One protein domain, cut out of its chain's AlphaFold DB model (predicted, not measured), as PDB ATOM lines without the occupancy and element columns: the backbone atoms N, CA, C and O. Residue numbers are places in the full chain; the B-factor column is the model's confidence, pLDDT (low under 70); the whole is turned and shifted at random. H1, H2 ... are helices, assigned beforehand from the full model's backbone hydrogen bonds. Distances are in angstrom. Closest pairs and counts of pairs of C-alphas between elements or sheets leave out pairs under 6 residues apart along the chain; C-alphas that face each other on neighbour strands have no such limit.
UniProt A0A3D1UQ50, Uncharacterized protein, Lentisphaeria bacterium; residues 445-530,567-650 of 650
ATOM      1  N   PHE A 445      49.857  37.983  85.012       86.25
ATOM      2  CA  PHE A 445      48.538  37.429  85.311       86.25
ATOM      3  C   PHE A 445      47.455  38.506  85.214       86.25
ATOM      4  O   PHE A 445      47.543  39.550  85.856       86.25
ATOM      5  N   GLN A 446      46.373  38.199  84.504       88.69
ATOM      6  CA  GLN A 446      45.181  39.026  84.406       88.69
ATOM      7  C   GLN A 446      43.919  38.201  84.637       88.69
ATOM      8  O   GLN A 446      43.688  37.169  84.005       88.69
ATOM      9  N   LEU A 447      43.035  38.721  85.494       88.31
ATOM     10  CA  LEU A 447      41.738  38.100  85.759       88.31
ATOM     11  C   LEU A 447      40.869  38.029  84.495       88.31
ATOM     12  O   LEU A 447      40.168  37.046  84.286       88.31
ATOM     13  N   LYS A 448      40.946  39.039  83.619       88.62
ATOM     14  CA  LYS A 448      40.225  39.039  82.339       88.62
ATOM     15  C   LYS A 448      40.635  37.849  81.469       88.62
ATOM     16  O   LYS A 448      39.761  37.143  80.982       88.62
ATOM     17  N   THR A 449      41.938  37.605  81.340       86.69
ATOM     18  CA  THR A 449      42.501  36.480  80.580       86.69
ATOM     19  C   THR A 449      42.085  35.133  81.159       86.69
ATOM     20  O   THR A 449      41.723  34.215  80.422       86.69
ATOM     21  N   LEU A 450      42.077  35.031  82.492       87.88
ATOM     22  CA  LEU A 450      41.584  33.850  83.188       87.88
ATOM     23  C   LEU A 450      40.137  33.538  82.777       87.88
ATOM     24  O   LEU A 450      39.833  32.423  82.349       87.88
ATOM     25  N   LEU A 451      39.266  34.547  82.864       84.75
ATOM     26  CA  LEU A 451      37.841  34.428  82.561       84.75
ATOM     27  C   LEU A 451      37.552  34.216  81.067       84.75
ATOM     28  O   LEU A 451      36.574  33.555  80.733       84.75
ATOM     29  N   SER A 452      38.407  34.708  80.167       81.56
ATOM     30  CA  SER A 452      38.224  34.629  78.710       81.56
ATOM     31  C   SER A 452      38.703  33.315  78.075       81.56
ATOM     32  O   SER A 452      39.028  33.291  76.892       81.56
ATOM     33  N   GLY A 453      38.790  32.231  78.850       80.56
ATOM     34  CA  GLY A 453      39.140  30.892  78.353       80.56
ATOM     35  C   GLY A 453      40.423  30.302  78.938       80.56
ATOM     36  O   GLY A 453      40.634  29.095  78.836       80.56
ATOM     37  N   GLY A 454      41.247  31.094  79.629       85.06
ATOM     38  CA  GLY A 454      42.472  30.590  80.250       85.06
ATOM     39  C   GLY A 454      42.224  29.524  81.331       85.06
ATOM     40  O   GLY A 454      42.988  28.561  81.424       85.06
ATOM     41  N   MET A 455      41.108  29.616  82.076       84.06
ATOM     42  CA  MET A 455      40.678  28.582  83.043       84.06
ATOM     43  C   MET A 455      40.509  27.200  82.408       84.06
ATOM     44  O   MET A 455      40.863  26.183  83.004       84.06
ATOM     45  N   THR A 456      39.932  27.147  81.211       86.38
ATOM     46  CA  THR A 456      39.566  25.885  80.565       86.38
ATOM     47  C   THR A 456      40.679  25.366  79.669       86.38
ATOM     48  O   THR A 456      40.806  24.153  79.524       86.38
ATOM     49  N   TYR A 457      41.516  26.252  79.131       90.94
ATOM     50  CA  TYR A 457      42.564  25.939  78.168       90.94
ATOM     51  C   TYR A 457      43.524  24.831  78.627       90.94
ATOM     52  O   TYR A 457      43.545  23.750  78.038       90.94
ATOM     53  N   PHE A 458      44.281  25.057  79.708       91.69
ATOM     54  CA  PHE A 458      45.292  24.097  80.175       91.69
ATOM     55  C   PHE A 458      44.683  22.776  80.624       91.69
ATOM     56  O   PHE A 458      45.246  21.708  80.376       91.69
ATOM     57  N   VAL A 459      43.531  22.860  81.284       91.38
ATOM     58  CA  VAL A 459      42.845  21.710  81.854       91.38
ATOM     59  C   VAL A 459      42.263  20.831  80.751       91.38
ATOM     60  O   VAL A 459      42.484  19.624  80.770       91.38
ATOM     61  N   LYS A 460      41.578  21.413  79.755       90.00
ATOM     62  CA  LYS A 460      40.987  20.655  78.641       90.00
ATOM     63  C   LYS A 460      42.039  20.141  77.660       90.00
ATOM     64  O   LYS A 460      41.924  19.005  77.216       90.00
ATOM     65  N   CYS A 461      43.097  20.902  77.380       92.69
ATOM     66  CA  CYS A 461      44.192  20.438  76.517       92.69
ATOM     67  C   CYS A 461      45.063  19.348  77.167       92.69
ATOM     68  O   CYS A 461      45.826  18.675  76.482       92.69
ATOM     69  N   ASN A 462      44.949  19.152  78.483       93.94
ATOM     70  CA  ASN A 462      45.626  18.088  79.229       93.94
ATOM     71  C   ASN A 462      44.618  17.236  80.023       93.94
ATOM     72  O   ASN A 462      44.931  16.735  81.109       93.94
ATOM     73  N   LEU A 463      43.407  17.066  79.475       92.44
ATOM     74  CA  LEU A 463      42.241  16.498  80.161       92.44
ATOM     75  C   LEU A 463      42.529  15.154  80.831       92.44
ATOM     76  O   LEU A 463      42.110  14.928  81.964       92.44
ATOM     77  N   LEU A 464      43.289  14.274  80.171       93.31
ATOM     78  CA  LEU A 464      43.651  12.970  80.729       93.31
ATOM     79  C   LEU A 464      44.388  13.105  82.071       93.31
ATOM     80  O   LEU A 464      44.005  12.476  83.058       93.31
ATOM     81  N   LEU A 465      45.440  13.925  82.117       95.62
ATOM     82  CA  LEU A 465      46.262  14.083  83.315       95.62
ATOM     83  C   LEU A 465      45.519  14.853  84.408       95.62
ATOM     84  O   LEU A 465      45.637  14.490  85.577       95.62
ATOM     85  N   PHE A 466      44.726  15.867  84.053       96.06
ATOM     86  CA  PHE A 466      43.945  16.619  85.037       96.06
ATOM     87  C   PHE A 466      42.820  15.786  85.647       96.06
ATOM     88  O   PHE A 466      42.723  15.730  86.870       96.06
ATOM     89  N   SER A 467      42.014  15.084  84.849       94.56
ATOM     90  CA  SER A 467      40.899  14.279  85.368       94.56
ATOM     91  C   SER A 467      41.381  13.170  86.301       94.56
ATOM     92  O   SER A 467      40.871  13.022  87.415       94.56
ATOM     93  N   PHE A 468      42.418  12.431  85.898       95.75
ATOM     94  CA  PHE A 468      42.986  11.373  86.731       95.75
ATOM     95  C   PHE A 468      43.798  11.926  87.907       95.75
ATOM     96  O   PHE A 468      43.708  11.389  89.009       95.75
ATOM     97  N   GLY A 469      44.562  13.002  87.716       97.06
ATOM     98  CA  GLY A 469      45.369  13.615  88.771       97.06
ATOM     99  C   GLY A 469      44.524  14.265  89.869       97.06
ATOM    100  O   GLY A 469      44.785  14.046  91.052       97.06
ATOM    101  N   ILE A 470      43.466  14.995  89.507       95.88
ATOM    102  CA  ILE A 470      42.516  15.584  90.465       95.88
ATOM    103  C   ILE A 470      41.779  14.480  91.224       95.88
ATOM    104  O   ILE A 470      41.730  14.522  92.454       95.88
ATOM    105  N   ALA A 471      41.280  13.452  90.529       94.62
ATOM    106  CA  ALA A 471      40.669  12.300  91.188       94.62
ATOM    107  C   ALA A 471      41.653  11.603  92.147       94.62
ATOM    108  O   ALA A 471      41.278  11.269  93.273       94.62
ATOM    109  N   ALA A 472      42.924  11.446  91.758       95.88
ATOM    110  CA  ALA A 472      43.955  10.904  92.639       95.88
ATOM    111  C   ALA A 472      44.076  11.734  93.921       95.88
ATOM    112  O   ALA A 472      44.007  11.177  95.012       95.88
ATOM    113  N   MET A 473      44.210  13.059  93.797       96.00
ATOM    114  CA  MET A 473      44.375  13.972  94.933       96.00
ATOM    115  C   MET A 473      43.148  14.003  95.854       96.00
ATOM    116  O   MET A 473      43.312  14.005  97.074       96.00
ATOM    117  N   ILE A 474      41.927  13.962  95.312       92.94
ATOM    118  CA  ILE A 474      40.689  13.933  96.112       92.94
ATOM    119  C   ILE A 474      40.649  12.686  97.009       92.94
ATOM    120  O   ILE A 474      40.366  12.782  98.208       92.94
ATOM    121  N   PHE A 475      40.961  11.517  96.445       91.81
ATOM    122  CA  PHE A 475      40.838  10.230  97.137       91.81
ATOM    123  C   PHE A 475      42.125   9.763  97.839       91.81
ATOM    124  O   PHE A 475      42.100   8.751  98.540       91.81
ATOM    125  N   MET A 476      43.236  10.493  97.705       92.31
ATOM    126  CA  MET A 476      44.527  10.140  98.302       92.31
ATOM    127  C   MET A 476      44.453  10.106  99.827       92.31
ATOM    128  O   MET A 476      44.266  11.148 100.452       92.31
ATOM    129  N   LYS A 477      44.627   8.936 100.449       87.94
ATOM    130  CA  LYS A 477      44.509   8.793 101.912       87.94
ATOM    131  C   LYS A 477      45.596   9.548 102.676       87.94
ATOM    132  O   LYS A 477      45.313  10.164 103.701       87.94
ATOM    133  N   GLU A 478      46.823   9.510 102.166       91.19
ATOM    134  CA  GLU A 478      47.984  10.114 102.814       91.19
ATOM    135  C   GLU A 478      47.945  11.643 102.669       91.19
ATOM    136  O   GLU A 478      48.220  12.195 101.600       91.19
ATOM    137  N   ARG A 479      47.615  12.348 103.760       90.56
ATOM    138  CA  ARG A 479      47.468  13.817 103.770       90.56
ATOM    139  C   ARG A 479      48.725  14.532 103.271       90.56
ATOM    140  O   ARG A 479      48.614  15.495 102.520       90.56
ATOM    141  N   LYS A 480      49.909  14.063 103.673       91.75
ATOM    142  CA  LYS A 480      51.190  14.689 103.315       91.75
ATOM    143  C   LYS A 480      51.465  14.613 101.817       91.75
ATOM    144  O   LYS A 480      51.788  15.625 101.207       91.75
ATOM    145  N   LEU A 481      51.270  13.434 101.221       93.94
ATOM    146  CA  LEU A 481      51.404  13.251  99.776       93.94
ATOM    147  C   LEU A 481      50.378  14.086  99.017       93.94
ATOM    148  O   LEU A 481      50.709  14.696  98.005       93.94
ATOM    149  N   ARG A 482      49.152  14.177  99.543       95.25
ATOM    150  CA  ARG A 482      48.111  15.010  98.946       95.25
ATOM    151  C   ARG A 482      48.535  16.480  98.880       95.25
ATOM    152  O   ARG A 482      48.437  17.077  97.816       95.25
ATOM    153  N   ILE A 483      49.035  17.047  99.985       95.56
ATOM    154  CA  ILE A 483      49.535  18.433 100.023       95.56
ATOM    155  C   ILE A 483      50.725  18.602  99.071       95.56
ATOM    156  O   ILE A 483      50.747  19.560  98.302       95.56
ATOM    157  N   LEU A 484      51.669  17.654  99.067       96.06
ATOM    158  CA  LEU A 484      52.826  17.672  98.169       96.06
ATOM    159  C   LEU A 484      52.402  17.790  96.700       96.06
ATOM    160  O   LEU A 484      52.891  18.670  95.998       96.06
ATOM    161  N   PHE A 485      51.472  16.949  96.238       97.31
ATOM    162  CA  PHE A 485      51.020  16.999  94.847       97.31
ATOM    163  C   PHE A 485      50.188  18.244  94.543       97.31
ATOM    164  O   PHE A 485      50.400  18.848  93.500       97.31
ATOM    165  N   ILE A 486      49.335  18.697  95.470       97.44
ATOM    166  CA  ILE A 486      48.585  19.954  95.315       97.44
ATOM    167  C   ILE A 486      49.537  21.133  95.074       97.44
ATOM    168  O   ILE A 486      49.346  21.894  94.127       97.44
ATOM    169  N   LEU A 487      50.576  21.272  95.906       96.88
ATOM    170  CA  LEU A 487      51.549  22.364  95.805       96.88
ATOM    171  C   LEU A 487      52.491  22.210  94.602       96.88
ATOM    172  O   LEU A 487      53.029  23.203  94.122       96.88
ATOM    173  N   TRP A 488      52.674  20.989  94.098       97.50
ATOM    174  CA  TRP A 488      53.437  20.725  92.881       97.50
ATOM    175  C   TRP A 488      52.622  21.009  91.611       97.50
ATOM    176  O   TRP A 488      53.169  21.467  90.619       97.50
ATOM    177  N   THR A 489      51.311  20.800  91.581       96.69
ATOM    178  CA  THR A 489      50.575  20.918  90.310       96.69
ATOM    179  C   THR A 489      49.838  22.243  90.157       96.69
ATOM    180  O   THR A 489      49.841  22.848  89.084       96.69
ATOM    181  N   LEU A 490      49.168  22.703  91.213       96.00
ATOM    182  CA  LEU A 490      48.093  23.688  91.074       96.00
ATOM    183  C   LEU A 490      48.562  25.153  91.045       96.00
ATOM    184  O   LEU A 490      48.031  25.887  90.214       96.00
ATOM    185  N   PRO A 491      49.555  25.603  91.844       95.75
ATOM    186  CA  PRO A 491      49.986  27.005  91.832       95.75
ATOM    187  C   PRO A 491      50.461  27.492  90.456       95.75
ATOM    188  O   PRO A 491      50.010  28.532  89.978       95.75
ATOM    189  N   LEU A 492      51.323  26.714  89.791       94.69
ATOM    190  CA  LEU A 492      51.846  27.056  88.465       94.69
ATOM    191  C   LEU A 492      50.730  27.071  87.409       94.69
ATOM    192  O   LEU A 492      50.650  27.992  86.598       94.69
ATOM    193  N   THR A 493      49.848  26.068  87.446       94.56
ATOM    194  CA  THR A 493      48.701  25.971  86.531       94.56
ATOM    195  C   THR A 493      47.767  27.171  86.690       94.56
ATOM    196  O   THR A 493      47.332  27.747  85.695       94.56
ATOM    197  N   LEU A 494      47.485  27.578  87.932       93.12
ATOM    198  CA  LEU A 494      46.633  28.724  88.235       93.12
ATOM    199  C   LEU A 494      47.211  30.018  87.657       93.12
ATOM    200  O   LEU A 494      46.488  30.762  86.999       93.12
ATOM    201  N   PHE A 495      48.509  30.262  87.861       92.44
ATOM    202  CA  PHE A 495      49.172  31.440  87.309       92.44
ATOM    203  C   PHE A 495      49.075  31.479  85.783       92.44
ATOM    204  O   PHE A 495      48.612  32.466  85.215       92.44
ATOM    205  N   PHE A 496      49.451  30.394  85.102       92.50
ATOM    206  CA  PHE A 496      49.412  30.398  83.644       92.50
ATOM    207  C   PHE A 496      47.994  30.471  83.086       92.50
ATOM    208  O   PHE A 496      47.808  31.076  82.036       92.50
ATOM    209  N   SER A 497      46.988  29.974  83.811       91.62
ATOM    210  CA  SER A 497      45.583  30.126  83.415       91.62
ATOM    211  C   SER A 497      45.153  31.594  83.300       91.62
ATOM    212  O   SER A 497      44.239  31.881  82.546       91.62
ATOM    213  N   GLY A 498      45.781  32.532  84.018       90.19
ATOM    214  CA  GLY A 498      45.533  33.970  83.846       90.19
ATOM    215  C   GLY A 498      46.621  34.702  83.066       90.19
ATOM    216  O   GLY A 498      46.556  35.921  82.944       90.19
ATOM    217  N   TYR A 499      47.639  34.008  82.559       89.81
ATOM    218  CA  TYR A 499      48.759  34.641  81.873       89.81
ATOM    219  C   TYR A 499      48.352  35.113  80.478       89.81
ATOM    220  O   TYR A 499      47.846  34.336  79.685       89.81
ATOM    221  N   VAL A 500      48.618  36.369  80.141       84.56
ATOM    222  CA  VAL A 500      48.269  36.992  78.845       84.56
ATOM    223  C   VAL A 500      48.735  36.234  77.594       84.56
ATOM    224  O   VAL A 500      48.059  36.287  76.573       84.56
ATOM    225  N   CYS A 501      49.834  35.479  77.669       84.00
ATOM    226  CA  CYS A 501      50.323  34.648  76.563       84.00
ATOM    227  C   CYS A 501      50.018  33.151  76.753       84.00
ATOM    228  O   CYS A 501      50.721  32.309  76.194       84.00
ATOM    229  N   PHE A 502      48.990  32.795  77.537       83.31
ATOM    230  CA  PHE A 502      48.622  31.399  77.819       83.31
ATOM    231  C   PHE A 502      48.423  30.553  76.553       83.31
ATOM    232  O   PHE A 502      48.779  29.377  76.544       83.31
ATOM    233  N   ALA A 503      47.928  31.174  75.480       82.12
ATOM    234  CA  ALA A 503      47.630  30.557  74.191       82.12
ATOM    235  C   ALA A 503      48.861  30.084  73.390       82.12
ATOM    236  O   ALA A 503      48.699  29.476  72.338       82.12
ATOM    237  N   ALA A 504      50.092  30.360  73.838       82.00
ATOM    238  CA  ALA A 504      51.288  29.973  73.081       82.00
ATOM    239  C   ALA A 504      51.556  28.454  73.094       82.00
ATOM    240  O   ALA A 504      52.155  27.913  72.161       82.00
ATOM    241  N   SER A 505      51.178  27.758  74.173       88.81
ATOM    242  CA  SER A 505      51.217  26.294  74.249       88.81
ATOM    243  C   SER A 505      50.529  25.795  75.523       88.81
ATOM    244  O   SER A 505      50.858  26.273  76.616       88.81
ATOM    245  N   PRO A 506      49.696  24.743  75.442       91.38
ATOM    246  CA  PRO A 506      49.059  24.153  76.613       91.38
ATOM    247  C   PRO A 506      49.981  23.203  77.393       91.38
ATOM    248  O   PRO A 506      49.604  22.728  78.462       91.38
ATOM    249  N   ILE A 507      51.173  22.892  76.871       92.75
ATOM    250  CA  ILE A 507      52.122  21.941  77.477       92.75
ATOM    251  C   ILE A 507      53.325  22.690  78.050       92.75
ATOM    252  O   ILE A 507      53.680  22.487  79.211       92.75
ATOM    253  N   ARG A 508      53.935  23.572  77.246       89.75
ATOM    254  CA  ARG A 508      55.219  24.236  77.529       89.75
ATOM    255  C   ARG A 508      55.267  24.845  78.931       89.75
ATOM    256  O   ARG A 508      56.156  24.537  79.721       89.75
ATOM    257  N   PHE A 509      54.277  25.674  79.252       88.94
ATOM    258  CA  PHE A 509      54.270  26.482  80.470       88.94
ATOM    259  C   PHE A 509      54.072  25.682  81.755       88.94
ATOM    260  O   PHE A 509      54.631  26.035  82.792       88.94
ATOM    261  N   ILE A 510      53.301  24.596  81.692       93.81
ATOM    262  CA  ILE A 510      52.917  23.800  82.861       93.81
ATOM    263  C   ILE A 510      53.609  22.435  82.897       93.81
ATOM    264  O   ILE A 510      53.223  21.572  83.682       93.81
ATOM    265  N   LEU A 511      54.651  22.228  82.087       94.94
ATOM    266  CA  LEU A 511      55.349  20.948  81.971       94.94
ATOM    267  C   LEU A 511      55.754  20.336  83.332       94.94
ATOM    268  O   LEU A 511      55.473  19.153  83.540       94.94
ATOM    269  N   PRO A 512      56.307  21.092  84.307       95.62
ATOM    270  CA  PRO A 512      56.617  20.520  85.619       95.62
ATOM    271  C   PRO A 512      55.372  20.122  86.428       95.62
ATOM    272  O   PRO A 512      55.425  19.172  87.209       95.62
ATOM    273  N   ALA A 513      54.236  20.799  86.222       96.50
ATOM    274  CA  ALA A 513      52.962  20.429  86.835       96.50
ATOM    275  C   ALA A 513      52.386  19.142  86.219       96.50
ATOM    276  O   ALA A 513      51.829  18.323  86.948       96.50
ATOM    277  N   LEU A 514      52.578  18.894  84.916       96.62
ATOM    278  CA  LEU A 514      52.171  17.633  84.277       96.62
ATOM    279  C   LEU A 514      52.901  16.423  84.887       96.62
ATOM    280  O   LEU A 514      52.293  15.377  85.115       96.62
ATOM    281  N   PHE A 515      54.185  16.584  85.229       97.31
ATOM    282  CA  PHE A 515      54.950  15.573  85.969       97.31
ATOM    283  C   PHE A 515      54.384  15.346  87.379       97.31
ATOM    284  O   PHE A 515      54.263  14.197  87.809       97.31
ATOM    285  N   GLY A 516      53.979  16.412  88.076       97.19
ATOM    286  CA  GLY A 516      53.304  16.307  89.372       97.19
ATOM    287  C   GLY A 516      51.950  15.590  89.290       97.19
ATOM    288  O   GLY A 516      51.643  14.769  90.154       97.19
ATOM    289  N   LEU A 517      51.168  15.816  88.226       97.62
ATOM    290  CA  LEU A 517      49.907  15.102  87.984       97.62
ATOM    291  C   LEU A 517      50.163  13.610  87.738       97.62
ATOM    292  O   LEU A 517      49.519  12.768  88.360       97.62
ATOM    293  N   ALA A 518      51.148  13.267  86.903       97.38
ATOM    294  CA  ALA A 518      51.554  11.877  86.693       97.38
ATOM    295  C   ALA A 518      52.013  11.206  88.003       97.38
ATOM    296  O   ALA A 518      51.647  10.059  88.280       97.38
ATOM    297  N   ALA A 519      52.757  11.935  88.844       97.19
ATOM    298  CA  ALA A 519      53.162  11.472  90.166       97.19
ATOM    299  C   ALA A 519      51.952  11.192  91.075       97.19
ATOM    300  O   ALA A 519      51.879  10.133  91.704       97.19
ATOM    301  N   ALA A 520      50.968  12.097  91.088       97.12
ATOM    302  CA  ALA A 520      49.733  11.937  91.847       97.12
ATOM    303  C   ALA A 520      48.948  10.693  91.405       97.12
ATOM    304  O   ALA A 520      48.501   9.926  92.257       97.12
ATOM    305  N   ILE A 521      48.839  10.438  90.095       96.88
ATOM    306  CA  ILE A 521      48.174   9.240  89.552       96.88
ATOM    307  C   ILE A 521      48.911   7.966  89.989       96.88
ATOM    308  O   ILE A 521      48.282   6.996  90.417       96.88
ATOM    309  N   GLY A 522      50.246   7.956  89.933       94.56
ATOM    310  CA  GLY A 522      51.060   6.804  90.340       94.56
ATOM    311  C   GLY A 522      50.990   6.474  91.831       94.56
ATOM    312  O   GLY A 522      50.989   5.300  92.210       94.56
ATOM    313  N   CYS A 523      50.884   7.501  92.670       94.50
ATOM    314  CA  CYS A 523      50.756   7.368  94.122       94.50
ATOM    315  C   CYS A 523      49.297   7.300  94.607       94.50
ATOM    316  O   CYS A 523      49.057   7.107  95.797       94.50
ATOM    317  N   GLY A 524      48.326   7.462  93.705       92.00
ATOM    318  CA  GLY A 524      46.899   7.465  94.009       92.00
ATOM    319  C   GLY A 524      46.323   6.086  94.341       92.00
ATOM    320  O   GLY A 524      46.968   5.043  94.218       92.00
ATOM    321  N   GLU A 525      45.049   6.071  94.734       90.75
ATOM    322  CA  GLU A 525      44.361   4.850  95.177       90.75
ATOM    323  C   GLU A 525      43.952   3.910  94.030       90.75
ATOM    324  O   GLU A 525      43.590   2.765  94.302       90.75
ATOM    325  N   PHE A 526      44.056   4.333  92.761       88.69
ATOM    326  CA  PHE A 526      43.693   3.548  91.565       88.69
ATOM    327  C   PHE A 526      44.254   2.121  91.559       88.69
ATOM    328  O   PHE A 526      43.629   1.177  91.074       88.69
ATOM    329  N   TRP A 527      45.455   1.958  92.103       87.12
ATOM    330  CA  TRP A 527      46.231   0.725  92.042       87.12
ATOM    331  C   TRP A 527      45.862  -0.299  93.117       87.12
ATOM    332  O   TRP A 527      46.375  -1.416  93.092       87.12
ATOM    333  N   ASN A 528      45.005   0.078  94.069       85.25
ATOM    334  CA  ASN A 528      44.579  -0.765  95.185       85.25
ATOM    335  C   ASN A 528      43.251  -1.498  94.890       85.25
ATOM    336  O   ASN A 528      42.616  -2.016  95.807       85.25
ATOM    337  N   VAL A 529      42.810  -1.526  93.626       81.19
ATOM    338  CA  VAL A 529      41.632  -2.288  93.178       81.19
ATOM    339  C   VAL A 529      41.960  -3.780  93.085       81.19
ATOM    340  O   VAL A 529      42.972  -4.175  92.504       81.19
ATOM    341  N   THR A 530      41.059  -4.624  93.586       78.25
ATOM    342  CA  THR A 530      41.044  -6.059  93.287       78.25
ATOM    343  C   THR A 530      40.511  -6.292  91.873       78.25
ATOM    344  O   THR A 530      39.314  -6.191  91.593       78.25
ATOM    345  N   SER A 567      18.505  16.881  64.831       57.34
ATOM    346  CA  SER A 567      18.633  18.341  64.777       57.34
ATOM    347  C   SER A 567      19.725  18.835  65.739       57.34
ATOM    348  O   SER A 567      19.999  18.214  66.768       57.34
ATOM    349  N   ASN A 568      20.330  19.987  65.432       58.19
ATOM    350  CA  ASN A 568      21.417  20.575  66.228       58.19
ATOM    351  C   ASN A 568      21.042  20.785  67.710       58.19
ATOM    352  O   ASN A 568      21.855  20.554  68.602       58.19
ATOM    353  N   ALA A 569      19.790  21.173  67.977       57.16
ATOM    354  CA  ALA A 569      19.271  21.355  69.333       57.16
ATOM    355  C   ALA A 569      19.192  20.023  70.104       57.16
ATOM    356  O   ALA A 569      19.690  19.930  71.222       57.16
ATOM    357  N   ALA A 570      18.678  18.962  69.471       57.94
ATOM    358  CA  ALA A 570      18.574  17.642  70.094       57.94
ATOM    359  C   ALA A 570      19.949  17.035  70.434       57.94
ATOM    360  O   ALA A 570      20.080  16.299  71.411       57.94
ATOM    361  N   HIS A 571      20.983  17.347  69.648       58.88
ATOM    362  CA  HIS A 571      22.355  16.927  69.936       58.88
ATOM    363  C   HIS A 571      22.937  17.640  71.169       58.88
ATOM    364  O   HIS A 571      23.531  16.993  72.032       58.88
ATOM    365  N   MET A 572      22.720  18.954  71.281       58.06
ATOM    366  CA  MET A 572      23.154  19.750  72.434       58.06
ATOM    367  C   MET A 572      22.457  19.311  73.729       58.06
ATOM    368  O   MET A 572      23.123  19.138  74.751       58.06
ATOM    369  N   ASP A 573      21.149  19.044  73.673       57.16
ATOM    370  CA  ASP A 573      20.371  18.555  74.818       57.16
ATOM    371  C   ASP A 573      20.834  17.160  75.267       57.16
ATOM    372  O   ASP A 573      21.008  16.908  76.462       57.16
ATOM    373  N   ALA A 574      21.107  16.260  74.315       60.75
ATOM    374  CA  ALA A 574      21.644  14.933  74.607       60.75
ATOM    375  C   ALA A 574      23.029  15.007  75.269       60.75
ATOM    376  O   ALA A 574      23.289  14.296  76.241       60.75
ATOM    377  N   TRP A 575      23.907  15.891  74.790       60.81
ATOM    378  CA  TRP A 575      25.231  16.088  75.381       60.81
ATOM    379  C   TRP A 575      25.147  16.664  76.799       60.81
ATOM    380  O   TRP A 575      25.827  16.185  77.710       60.81
ATOM    381  N   PHE A 576      24.253  17.629  77.026       59.88
ATOM    382  CA  PHE A 576      23.976  18.168  78.356       59.88
ATOM    383  C   PHE A 576      23.470  17.086  79.324       59.88
ATOM    384  O   PHE A 576      23.986  16.962  80.437       59.88
ATOM    385  N   LEU A 577      22.523  16.245  78.893       63.25
ATOM    386  CA  LEU A 577      22.016  15.108  79.671       63.25
ATOM    387  C   LEU A 577      23.119  14.100  80.026       63.25
ATOM    388  O   LEU A 577      23.177  13.643  81.169       63.25
ATOM    389  N   ILE A 578      24.022  13.789  79.090       66.00
ATOM    390  CA  ILE A 578      25.179  12.911  79.329       66.00
ATOM    391  C   ILE A 578      26.111  13.521  80.384       66.00
ATOM    392  O   ILE A 578      26.497  12.831  81.332       66.00
ATOM    393  N   CYS A 579      26.424  14.815  80.275       59.12
ATOM    394  CA  CYS A 579      27.241  15.531  81.255       59.12
ATOM    395  C   CYS A 579      26.601  15.523  82.651       59.12
ATOM    396  O   CYS A 579      27.280  15.235  83.639       59.12
ATOM    397  N   MET A 580      25.291  15.767  82.746       68.06
ATOM    398  CA  MET A 580      24.556  15.747  84.015       68.06
ATOM    399  C   MET A 580      24.480  14.343  84.624       68.06
ATOM    400  O   MET A 580      24.673  14.184  85.833       68.06
ATOM    401  N   ALA A 581      24.271  13.310  83.806       68.94
ATOM    402  CA  ALA A 581      24.296  11.921  84.255       68.94
ATOM    403  C   ALA A 581      25.689  11.520  84.766       68.94
ATOM    404  O   ALA A 581      25.813  10.940  85.847       68.94
ATOM    405  N   ALA A 582      26.749  11.883  84.041       64.38
ATOM    406  CA  ALA A 582      28.126  11.618  84.446       64.38
ATOM    407  C   ALA A 582      28.497  12.355  85.745       64.38
ATOM    408  O   ALA A 582      29.136  11.760  86.618       64.38
ATOM    409  N   LEU A 583      28.041  13.602  85.921       64.81
ATOM    410  CA  LEU A 583      28.185  14.367  87.164       64.81
ATOM    411  C   LEU A 583      27.452  13.682  88.329       64.81
ATOM    412  O   LEU A 583      28.020  13.527  89.413       64.81
ATOM    413  N   GLY A 584      26.225  13.206  88.092       67.31
ATOM    414  CA  GLY A 584      25.441  12.433  89.056       67.31
ATOM    415  C   GLY A 584      26.144  11.145  89.492       67.31
ATOM    416  O   GLY A 584      26.208  10.855  90.688       67.31
ATOM    417  N   ILE A 585      26.752  10.411  88.554       71.06
ATOM    418  CA  ILE A 585      27.559   9.211  88.837       71.06
ATOM    419  C   ILE A 585      28.796   9.565  89.677       71.06
ATOM    420  O   ILE A 585      29.092   8.885  90.660       71.06
ATOM    421  N   CYS A 586      29.484  10.657  89.335       61.44
ATOM    422  CA  CYS A 586      30.636  11.187  90.070       61.44
ATOM    423  C   CYS A 586      30.285  11.499  91.538       61.44
ATOM    424  O   CYS A 586      30.969  11.074  92.478       61.44
ATOM    425  N   LEU A 587      29.179  12.222  91.739       68.00
ATOM    426  CA  LEU A 587      28.677  12.604  93.057       68.00
ATOM    427  C   LEU A 587      28.238  11.369  93.855       68.00
ATOM    428  O   LEU A 587      28.611  11.220  95.020       68.00
ATOM    429  N   ALA A 588      27.511  10.446  93.219       67.44
ATOM    430  CA  ALA A 588      27.082   9.194  93.831       67.44
ATOM    431  C   ALA A 588      28.278   8.340  94.272       67.44
ATOM    432  O   ALA A 588      28.302   7.868  95.409       67.44
ATOM    433  N   ALA A 589      29.309   8.192  93.435       61.09
ATOM    434  CA  ALA A 589      30.527   7.464  93.783       61.09
ATOM    435  C   ALA A 589      31.253   8.097  94.981       61.09
ATOM    436  O   ALA A 589      31.694   7.386  95.888       61.09
ATOM    437  N   THR A 590      31.320   9.428  95.028       59.97
ATOM    438  CA  THR A 590      31.930  10.177  96.138       59.97
ATOM    439  C   THR A 590      31.141   9.993  97.439       59.97
ATOM    440  O   THR A 590      31.716   9.666  98.477       59.97
ATOM    441  N   LEU A 591      29.811  10.103  97.391       66.12
ATOM    442  CA  LEU A 591      28.936   9.882  98.547       66.12
ATOM    443  C   LEU A 591      28.971   8.426  99.036       66.12
ATOM    444  O   LEU A 591      28.952   8.176 100.243       66.12
ATOM    445  N   LEU A 592      29.059   7.455  98.124       64.56
ATOM    446  CA  LEU A 592      29.175   6.032  98.458       64.56
ATOM    447  C   LEU A 592      30.544   5.683  99.063       64.56
ATOM    448  O   LEU A 592      30.593   4.838  99.962       64.56
ATOM    449  N   ALA A 593      31.624   6.358  98.646       59.94
ATOM    450  CA  ALA A 593      32.932   6.271  99.304       59.94
ATOM    451  C   ALA A 593      32.877   6.816 100.735       59.94
ATOM    452  O   ALA A 593      33.319   6.147 101.669       59.94
ATOM    453  N   ILE A 594      32.292   8.006 100.921       64.62
ATOM    454  CA  ILE A 594      32.141   8.645 102.239       64.62
ATOM    455  C   ILE A 594      31.313   7.753 103.174       64.62
ATOM    456  O   ILE A 594      31.675   7.560 104.334       64.62
ATOM    457  N   ARG A 595      30.249   7.127 102.656       66.44
ATOM    458  CA  ARG A 595      29.406   6.167 103.390       66.44
ATOM    459  C   ARG A 595      30.026   4.767 103.535       66.44
ATOM    460  O   ARG A 595      29.351   3.874 104.040       66.44
ATOM    461  N   ARG A 596      31.276   4.556 103.093       67.06
ATOM    462  CA  ARG A 596      32.018   3.275 103.111       67.06
ATOM    463  C   ARG A 596      31.298   2.098 102.434       67.06
ATOM    464  O   ARG A 596      31.588   0.944 102.734       67.06
ATOM    465  N   LYS A 597      30.372   2.371 101.510       65.00
ATOM    466  CA  LYS A 597      29.613   1.335 100.786       65.00
ATOM    467  C   LYS A 597      30.368   0.781  99.577       65.00
ATOM    468  O   LYS A 597      30.092  -0.333  99.147       65.00
ATOM    469  N   ILE A 598      31.315   1.549  99.034       72.06
ATOM    470  CA  ILE A 598      32.186   1.160  97.917       72.06
ATOM    471  C   ILE A 598      33.641   1.425  98.315       72.06
ATOM    472  O   ILE A 598      33.937   2.362  99.056       72.06
ATOM    473  N   SER A 599      34.562   0.589  97.830       82.56
ATOM    474  CA  SER A 599      35.993   0.778  98.073       82.56
ATOM    475  C   SER A 599      36.504   2.093  97.460       82.56
ATOM    476  O   SER A 599      36.207   2.406  96.307       82.56
ATOM    477  N   VAL A 600      37.328   2.832  98.211       84.81
ATOM    478  CA  VAL A 600      37.963   4.092  97.765       84.81
ATOM    479  C   VAL A 600      38.658   3.974  96.394       84.81
ATOM    480  O   VAL A 600      38.467   4.869  95.574       84.81
ATOM    481  N   PRO A 601      39.399   2.888  96.084       86.88
ATOM    482  CA  PRO A 601      40.022   2.704  94.771       86.88
ATOM    483  C   PRO A 601      39.025   2.705  93.606       86.88
ATOM    484  O   PRO A 601      39.271   3.333  92.581       86.88
ATOM    485  N   VAL A 602      37.881   2.035  93.773       82.75
ATOM    486  CA  VAL A 602      36.823   1.986  92.751       82.75
ATOM    487  C   VAL A 602      36.186   3.362  92.573       82.75
ATOM    488  O   VAL A 602      36.005   3.800  91.442       82.75
ATOM    489  N   CYS A 603      35.917   4.083  93.662       83.69
ATOM    490  CA  CYS A 603      35.400   5.450  93.577       83.69
ATOM    491  C   CYS A 603      36.390   6.411  92.907       83.69
ATOM    492  O   CYS A 603      35.965   7.273  92.148       83.69
ATOM    493  N   CYS A 604      37.694   6.228  93.135       88.06
ATOM    494  CA  CYS A 604      38.743   6.998  92.472       88.06
ATOM    495  C   CYS A 604      38.713   6.781  90.948       88.06
ATOM    496  O   CYS A 604      38.690   7.757  90.201       88.06
ATOM    497  N   TRP A 605      38.610   5.527  90.485       87.44
ATOM    498  CA  TRP A 605      38.432   5.213  89.059       87.44
ATOM    499  C   TRP A 605      37.151   5.809  88.478       87.44
ATOM    500  O   TRP A 605      37.214   6.452  87.433       87.44
ATOM    501  N   ILE A 606      36.009   5.632  89.151       84.75
ATOM    502  CA  ILE A 606      34.729   6.187  88.687       84.75
ATOM    503  C   ILE A 606      34.837   7.706  88.556       84.75
ATOM    504  O   ILE A 606      34.506   8.242  87.507       84.75
ATOM    505  N   ALA A 607      35.367   8.390  89.572       88.12
ATOM    506  CA  ALA A 607      35.539   9.834  89.534       88.12
ATOM    507  C   ALA A 607      36.462  10.280  88.392       88.12
ATOM    508  O   ALA A 607      36.133  11.232  87.696       88.12
ATOM    509  N   ALA A 608      37.579   9.588  88.156       90.25
ATOM    510  CA  ALA A 608      38.499   9.928  87.072       90.25
ATOM    511  C   ALA A 608      37.849   9.802  85.686       90.25
ATOM    512  O   ALA A 608      37.922  10.740  84.894       90.25
ATOM    513  N   PHE A 609      37.179   8.678  85.407       87.75
ATOM    514  CA  PHE A 609      36.479   8.480  84.135       87.75
ATOM    515  C   PHE A 609      35.303   9.445  83.982       87.75
ATOM    516  O   PHE A 609      35.150  10.043  82.925       87.75
ATOM    517  N   SER A 610      34.499   9.646  85.027       85.00
ATOM    518  CA  SER A 610      33.394  10.605  84.996       85.00
ATOM    519  C   SER A 610      33.897  12.026  84.740       85.00
ATOM    520  O   SER A 610      33.381  12.685  83.848       85.00
ATOM    521  N   LEU A 611      34.934  12.488  85.444       88.25
ATOM    522  CA  LEU A 611      35.545  13.799  85.198       88.25
ATOM    523  C   LEU A 611      36.100  13.928  83.774       88.25
ATOM    524  O   LEU A 611      35.954  14.978  83.153       88.25
ATOM    525  N   PHE A 612      36.699  12.859  83.245       88.19
ATOM    526  CA  PHE A 612      37.171  12.815  81.867       88.19
ATOM    527  C   PHE A 612      36.020  12.948  80.862       88.19
ATOM    528  O   PHE A 612      36.061  13.850  80.037       88.19
ATOM    529  N   PHE A 613      34.974  12.123  80.970       81.38
ATOM    530  CA  PHE A 613      33.838  12.147  80.042       81.38
ATOM    531  C   PHE A 613      32.961  13.399  80.169       81.38
ATOM    532  O   PHE A 613      32.390  13.826  79.173       81.38
ATOM    533  N   ILE A 614      32.864  14.009  81.358       82.06
ATOM    534  CA  ILE A 614      32.191  15.309  81.523       82.06
ATOM    535  C   ILE A 614      32.922  16.383  80.709       82.06
ATOM    536  O   ILE A 614      32.285  17.282  80.168       82.06
ATOM    537  N   GLY A 615      34.259  16.334  80.656       75.56
ATOM    538  CA  GLY A 615      35.066  17.251  79.846       75.56
ATOM    539  C   GLY A 615      34.923  18.740  80.201       75.56
ATOM    540  O   GLY A 615      35.406  19.593  79.455       75.56
ATOM    541  N   SER A 616      34.267  19.086  81.317       82.56
ATOM    542  CA  SER A 616      34.090  20.475  81.759       82.56
ATOM    543  C   SER A 616      35.385  20.984  82.383       82.56
ATOM    544  O   SER A 616      35.819  20.536  83.448       82.56
ATOM    545  N   GLY A 617      35.990  21.954  81.701       83.94
ATOM    546  CA  GLY A 617      37.203  22.614  82.170       83.94
ATOM    547  C   GLY A 617      36.924  23.460  83.406       83.94
ATOM    548  O   GLY A 617      37.745  23.502  84.307       83.94
ATOM    549  N   GLU A 618      35.738  24.060  83.486       86.62
ATOM    550  CA  GLU A 618      35.261  24.880  84.597       86.62
ATOM    551  C   GLU A 618      35.134  24.047  85.874       86.62
ATOM    552  O   GLU A 618      35.625  24.451  86.927       86.62
ATOM    553  N   LEU A 619      34.541  22.850  85.776       87.12
ATOM    554  CA  LEU A 619      34.435  21.921  86.900       87.12
ATOM    555  C   LEU A 619      35.818  21.486  87.393       87.12
ATOM    556  O   LEU A 619      36.104  21.558  88.586       87.12
ATOM    557  N   LEU A 620      36.685  21.037  86.483       89.75
ATOM    558  CA  LEU A 620      38.034  20.582  86.822       89.75
ATOM    559  C   LEU A 620      38.897  21.716  87.397       89.75
ATOM    560  O   LEU A 620      39.644  21.506  88.356       89.75
ATOM    561  N   TRP A 621      38.769  22.928  86.861       91.25
ATOM    562  CA  TRP A 621      39.450  24.109  87.379       91.25
ATOM    563  C   TRP A 621      38.906  24.506  88.759       91.25
ATOM    564  O   TRP A 621      39.684  24.737  89.681       91.25
ATOM    565  N   GLY A 622      37.584  24.475  88.958       91.12
ATOM    566  CA  GLY A 622      36.950  24.712  90.258       91.12
ATOM    567  C   GLY A 622      37.387  23.701  91.323       91.12
ATOM    568  O   GLY A 622      37.750  24.084  92.435       91.12
ATOM    569  N   LEU A 623      37.449  22.411  90.975       92.75
ATOM    570  CA  LEU A 623      37.992  21.366  91.851       92.75
ATOM    571  C   LEU A 623      39.478  21.591  92.158       92.75
ATOM    572  O   LEU A 623      39.902  21.396  93.296       92.75
ATOM    573  N   SER A 624      40.260  22.035  91.172       93.44
ATOM    574  CA  SER A 624      41.665  22.404  91.366       93.44
ATOM    575  C   SER A 624      41.806  23.560  92.357       93.44
ATOM    576  O   SER A 624      42.601  23.483  93.293       93.44
ATOM    577  N   LEU A 625      40.995  24.611  92.220       93.19
ATOM    578  CA  LEU A 625      41.012  25.744  93.138       93.19
ATOM    579  C   LEU A 625      40.648  25.314  94.567       93.19
ATOM    580  O   LEU A 625      41.349  25.667  95.514       93.19
ATOM    581  N   LEU A 626      39.602  24.496  94.725       94.56
ATOM    582  CA  LEU A 626      39.195  23.960  96.027       94.56
ATOM    583  C   LEU A 626      40.298  23.115  96.673       94.56
ATOM    584  O   LEU A 626      40.572  23.266  97.864       94.56
ATOM    585  N   LEU A 627      40.962  22.253  95.896       94.31
ATOM    586  CA  LEU A 627      42.101  21.468  96.372       94.31
ATOM    587  C   LEU A 627      43.270  22.359  96.792       94.31
ATOM    588  O   LEU A 627      43.876  22.101  97.830       94.31
ATOM    589  N   LEU A 628      43.573  23.415  96.035       94.00
ATOM    590  CA  LEU A 628      44.641  24.353  96.375       94.00
ATOM    591  C   LEU A 628      44.345  25.084  97.689       94.00
ATOM    592  O   LEU A 628      45.187  25.080  98.587       94.00
ATOM    593  N   VAL A 629      43.139  25.641  97.834       94.88
ATOM    594  CA  VAL A 629      42.693  26.299  99.074       94.88
ATOM    595  C   VAL A 629      42.771  25.329 100.252       94.88
ATOM    596  O   VAL A 629      43.317  25.669 101.300       94.88
ATOM    597  N   TYR A 630      42.298  24.095 100.068       91.88
ATOM    598  CA  TYR A 630      42.382  23.043 101.079       91.88
ATOM    599  C   TYR A 630      43.831  22.716 101.468       91.88
ATOM    600  O   TYR A 630      44.149  22.651 102.657       91.88
ATOM    601  N   GLY A 631      44.722  22.531 100.490       89.19
ATOM    602  CA  GLY A 631      46.131  22.215 100.719       89.19
ATOM    603  C   GLY A 631      46.866  23.323 101.470       89.19
ATOM    604  O   GLY A 631      47.545  23.043 102.459       89.19
ATOM    605  N   VAL A 632      46.671  24.579 101.055       90.81
ATOM    606  CA  VAL A 632      47.244  25.758 101.723       90.81
ATOM    607  C   VAL A 632      46.701  25.889 103.142       90.81
ATOM    608  O   VAL A 632      47.481  26.034 104.079       90.81
ATOM    609  N   TRP A 633      45.384  25.771 103.334       91.81
ATOM    610  CA  TRP A 633      44.771  25.846 104.661       91.81
ATOM    611  C   TRP A 633      45.326  24.781 105.610       91.81
ATOM    612  O   TRP A 633      45.701  25.089 106.742       91.81
ATOM    613  N   LEU A 634      45.422  23.532 105.151       88.69
ATOM    614  CA  LEU A 634      45.975  22.438 105.942       88.69
ATOM    615  C   LEU A 634      47.440  22.665 106.311       88.69
ATOM    616  O   LEU A 634      47.808  22.390 107.452       88.69
ATOM    617  N   PHE A 635      48.260  23.111 105.360       88.62
ATOM    618  CA  PHE A 635      49.673  23.376 105.604       88.62
ATOM    619  C   PHE A 635      49.848  24.515 106.614       88.62
ATOM    620  O   PHE A 635      50.503  24.331 107.638       88.62
ATOM    621  N   SER A 636      49.174  25.646 106.392       87.19
ATOM    622  CA  SER A 636      49.199  26.792 107.303       87.19
ATOM    623  C   SER A 636      48.706  26.419 108.700       87.19
ATOM    624  O   SER A 636      49.332  26.784 109.689       87.19
ATOM    625  N   LYS A 637      47.629  25.631 108.805       87.50
ATOM    626  CA  LYS A 637      47.120  25.133 110.089       87.50
ATOM    627  C   LYS A 637      48.155  24.279 110.823       87.50
ATOM    628  O   LYS A 637      48.324  24.450 112.028       87.50
ATOM    629  N   ASP A 638      48.844  23.376 110.127       83.94
ATOM    630  CA  ASP A 638      49.861  22.514 110.740       83.94
ATOM    631  C   ASP A 638      51.068  23.325 111.245       83.94
ATOM    632  O   ASP A 638      51.545  23.077 112.355       83.94
ATOM    633  N   VAL A 639      51.517  24.323 110.475       82.75
ATOM    634  CA  VAL A 639      52.605  25.237 110.865       82.75
ATOM    635  C   VAL A 639      52.188  26.112 112.052       82.75
ATOM    636  O   VAL A 639      52.902  26.168 113.056       82.75
ATOM    637  N   CYS A 640      51.011  26.743 111.991       83.44
ATOM    638  CA  CYS A 640      50.490  27.587 113.069       83.44
ATOM    639  C   CYS A 640      50.294  26.802 114.368       83.44
ATOM    640  O   CYS A 640      50.701  27.271 115.427       83.44
ATOM    641  N   ASN A 641      49.735  25.591 114.305       82.12
ATOM    642  CA  ASN A 641      49.566  24.754 115.492       82.12
ATOM    643  C   ASN A 641      50.910  24.427 116.150       82.12
ATOM    644  O   ASN A 641      51.023  24.472 117.370       82.12
ATOM    645  N   ALA A 642      51.936  24.136 115.352       75.94
ATOM    646  CA  ALA A 642      53.267  23.852 115.870       75.94
ATOM    647  C   ALA A 642      53.971  25.108 116.430       75.94
ATOM    648  O   ALA A 642      54.748  24.999 117.383       75.94
ATOM    649  N   LEU A 643      53.714  26.296 115.864       72.62
ATOM    650  CA  LEU A 643      54.207  27.584 116.375       72.62
ATOM    651  C   LEU A 643      53.537  27.969 117.703       72.62
ATOM    652  O   LEU A 643      54.218  28.391 118.640       72.62
ATOM    653  N   LEU A 644      52.217  27.807 117.795       72.50
ATOM    654  CA  LEU A 644      51.412  28.293 118.916       72.50
ATOM    655  C   LEU A 644      51.394  27.326 120.104       72.50
ATOM    656  O   LEU A 644      51.509  27.765 121.245       72.50
ATOM    657  N   PHE A 645      51.313  26.016 119.867       64.19
ATOM    658  CA  PHE A 645      51.227  25.033 120.944       64.19
ATOM    659  C   PHE A 645      52.599  24.404 121.211       64.19
ATOM    660  O   PHE A 645      53.164  23.699 120.373       64.19
ATOM    661  N   ARG A 646      53.151  24.663 122.405       54.16
ATOM    662  CA  ARG A 646      54.257  23.876 122.972       54.16
ATOM    663  C   ARG A 646      53.766  22.429 123.069       54.16
ATOM    664  O   ARG A 646      52.717  22.189 123.662       54.16
ATOM    665  N   SER A 647      54.521  21.463 122.546       47.94
ATOM    666  CA  SER A 647      54.408  20.110 123.091       47.94
ATOM    667  C   SER A 647      54.779  20.234 124.565       47.94
ATOM    668  O   SER A 647      55.929  20.525 124.890       47.94
ATOM    669  N   ALA A 648      53.794  20.125 125.455       41.62
ATOM    670  CA  ALA A 648      53.993  20.056 126.896       41.62
ATOM    671  C   ALA A 648      54.614  18.693 127.241       41.62
ATOM    672  O   ALA A 648      53.979  17.846 127.855       41.62
ATOM    673  N   LYS A 649      55.828  18.449 126.750       46.00
ATOM    674  CA  LYS A 649      56.710  17.346 127.118       46.00
ATOM    675  C   LYS A 649      58.145  17.813 126.907       46.00
ATOM    676  O   LYS A 649      58.713  17.583 125.844       46.00
ATOM    677  N   HIS A 650      58.648  18.570 127.874       35.81
ATOM    678  CA  HIS A 650      59.872  18.287 128.630       35.81
ATOM    679  C   HIS A 650      60.103  19.396 129.651       35.81
ATOM    680  O   HIS A 650      60.054  20.584 129.253       35.81
TER     681      HIS A 650
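Overview. This is residues 445 to 530 and 567 to 650 of the 650 residues of an uncharacterized protein of Lentisphaeria bacterium (UniProt A0A3D1UQ50). H2 stands in the middle of a body of helices, H3 and H4 on one side and H7, then H6, on the other; H8 crosses H2 and H3, with H1 at its beginning. Residues 567 to 574 and 636 to 650 stick out at opposite ends. The printed part has 170 residues with eight named helices, H1 to H8; it is all helix and compact, radius of gyration of the C-alphas 17.9 A, spans 76 by 45 by 24 A.

Arrangement. Begin at the longest helix, H8, residues 617 to 644: its residues 624 to 635 touch H3, residues 479 to 497, closest at the C-alphas of Ile 483 and Gly 631, 5.1 A. Its residues 617 to 621 touch H1, residues 447 to 461. The hub, H2, residues 463 to 475, forms an up-and-down bundle with H3 and H4, residues 508 to 523, each running against the one before. H7, residues 600 to 614, touches H2 and H5, residues 525 to 528. H6, residues 568 to 594, forms a hairpin with H7 at a shallow tilt of 16 degrees. Every O i to N i+4 pair is within hydrogen-bond range in H2, H6, H7 and H8, but 6 of 11 in H1, 12 of 15 in H3 and 10 of 12 in H4.

Along the chain. Find C-alpha 447, where H1 begins, at (41.738, 38.100, 85.759). H8 runs 39.8 A to C-alpha 644 at (51.412, 28.293, 118.916).

Size, cuts and confidence. The C-alphas farthest apart, of Ser 567 and His 650, are 76.0 A apart. Residues 531 to 566 are cut out; C-alphas 530 and 567 are 43.7 A apart. Confidence is under 70 at residues 567 to 584, 586 to 597 and 645 to 650.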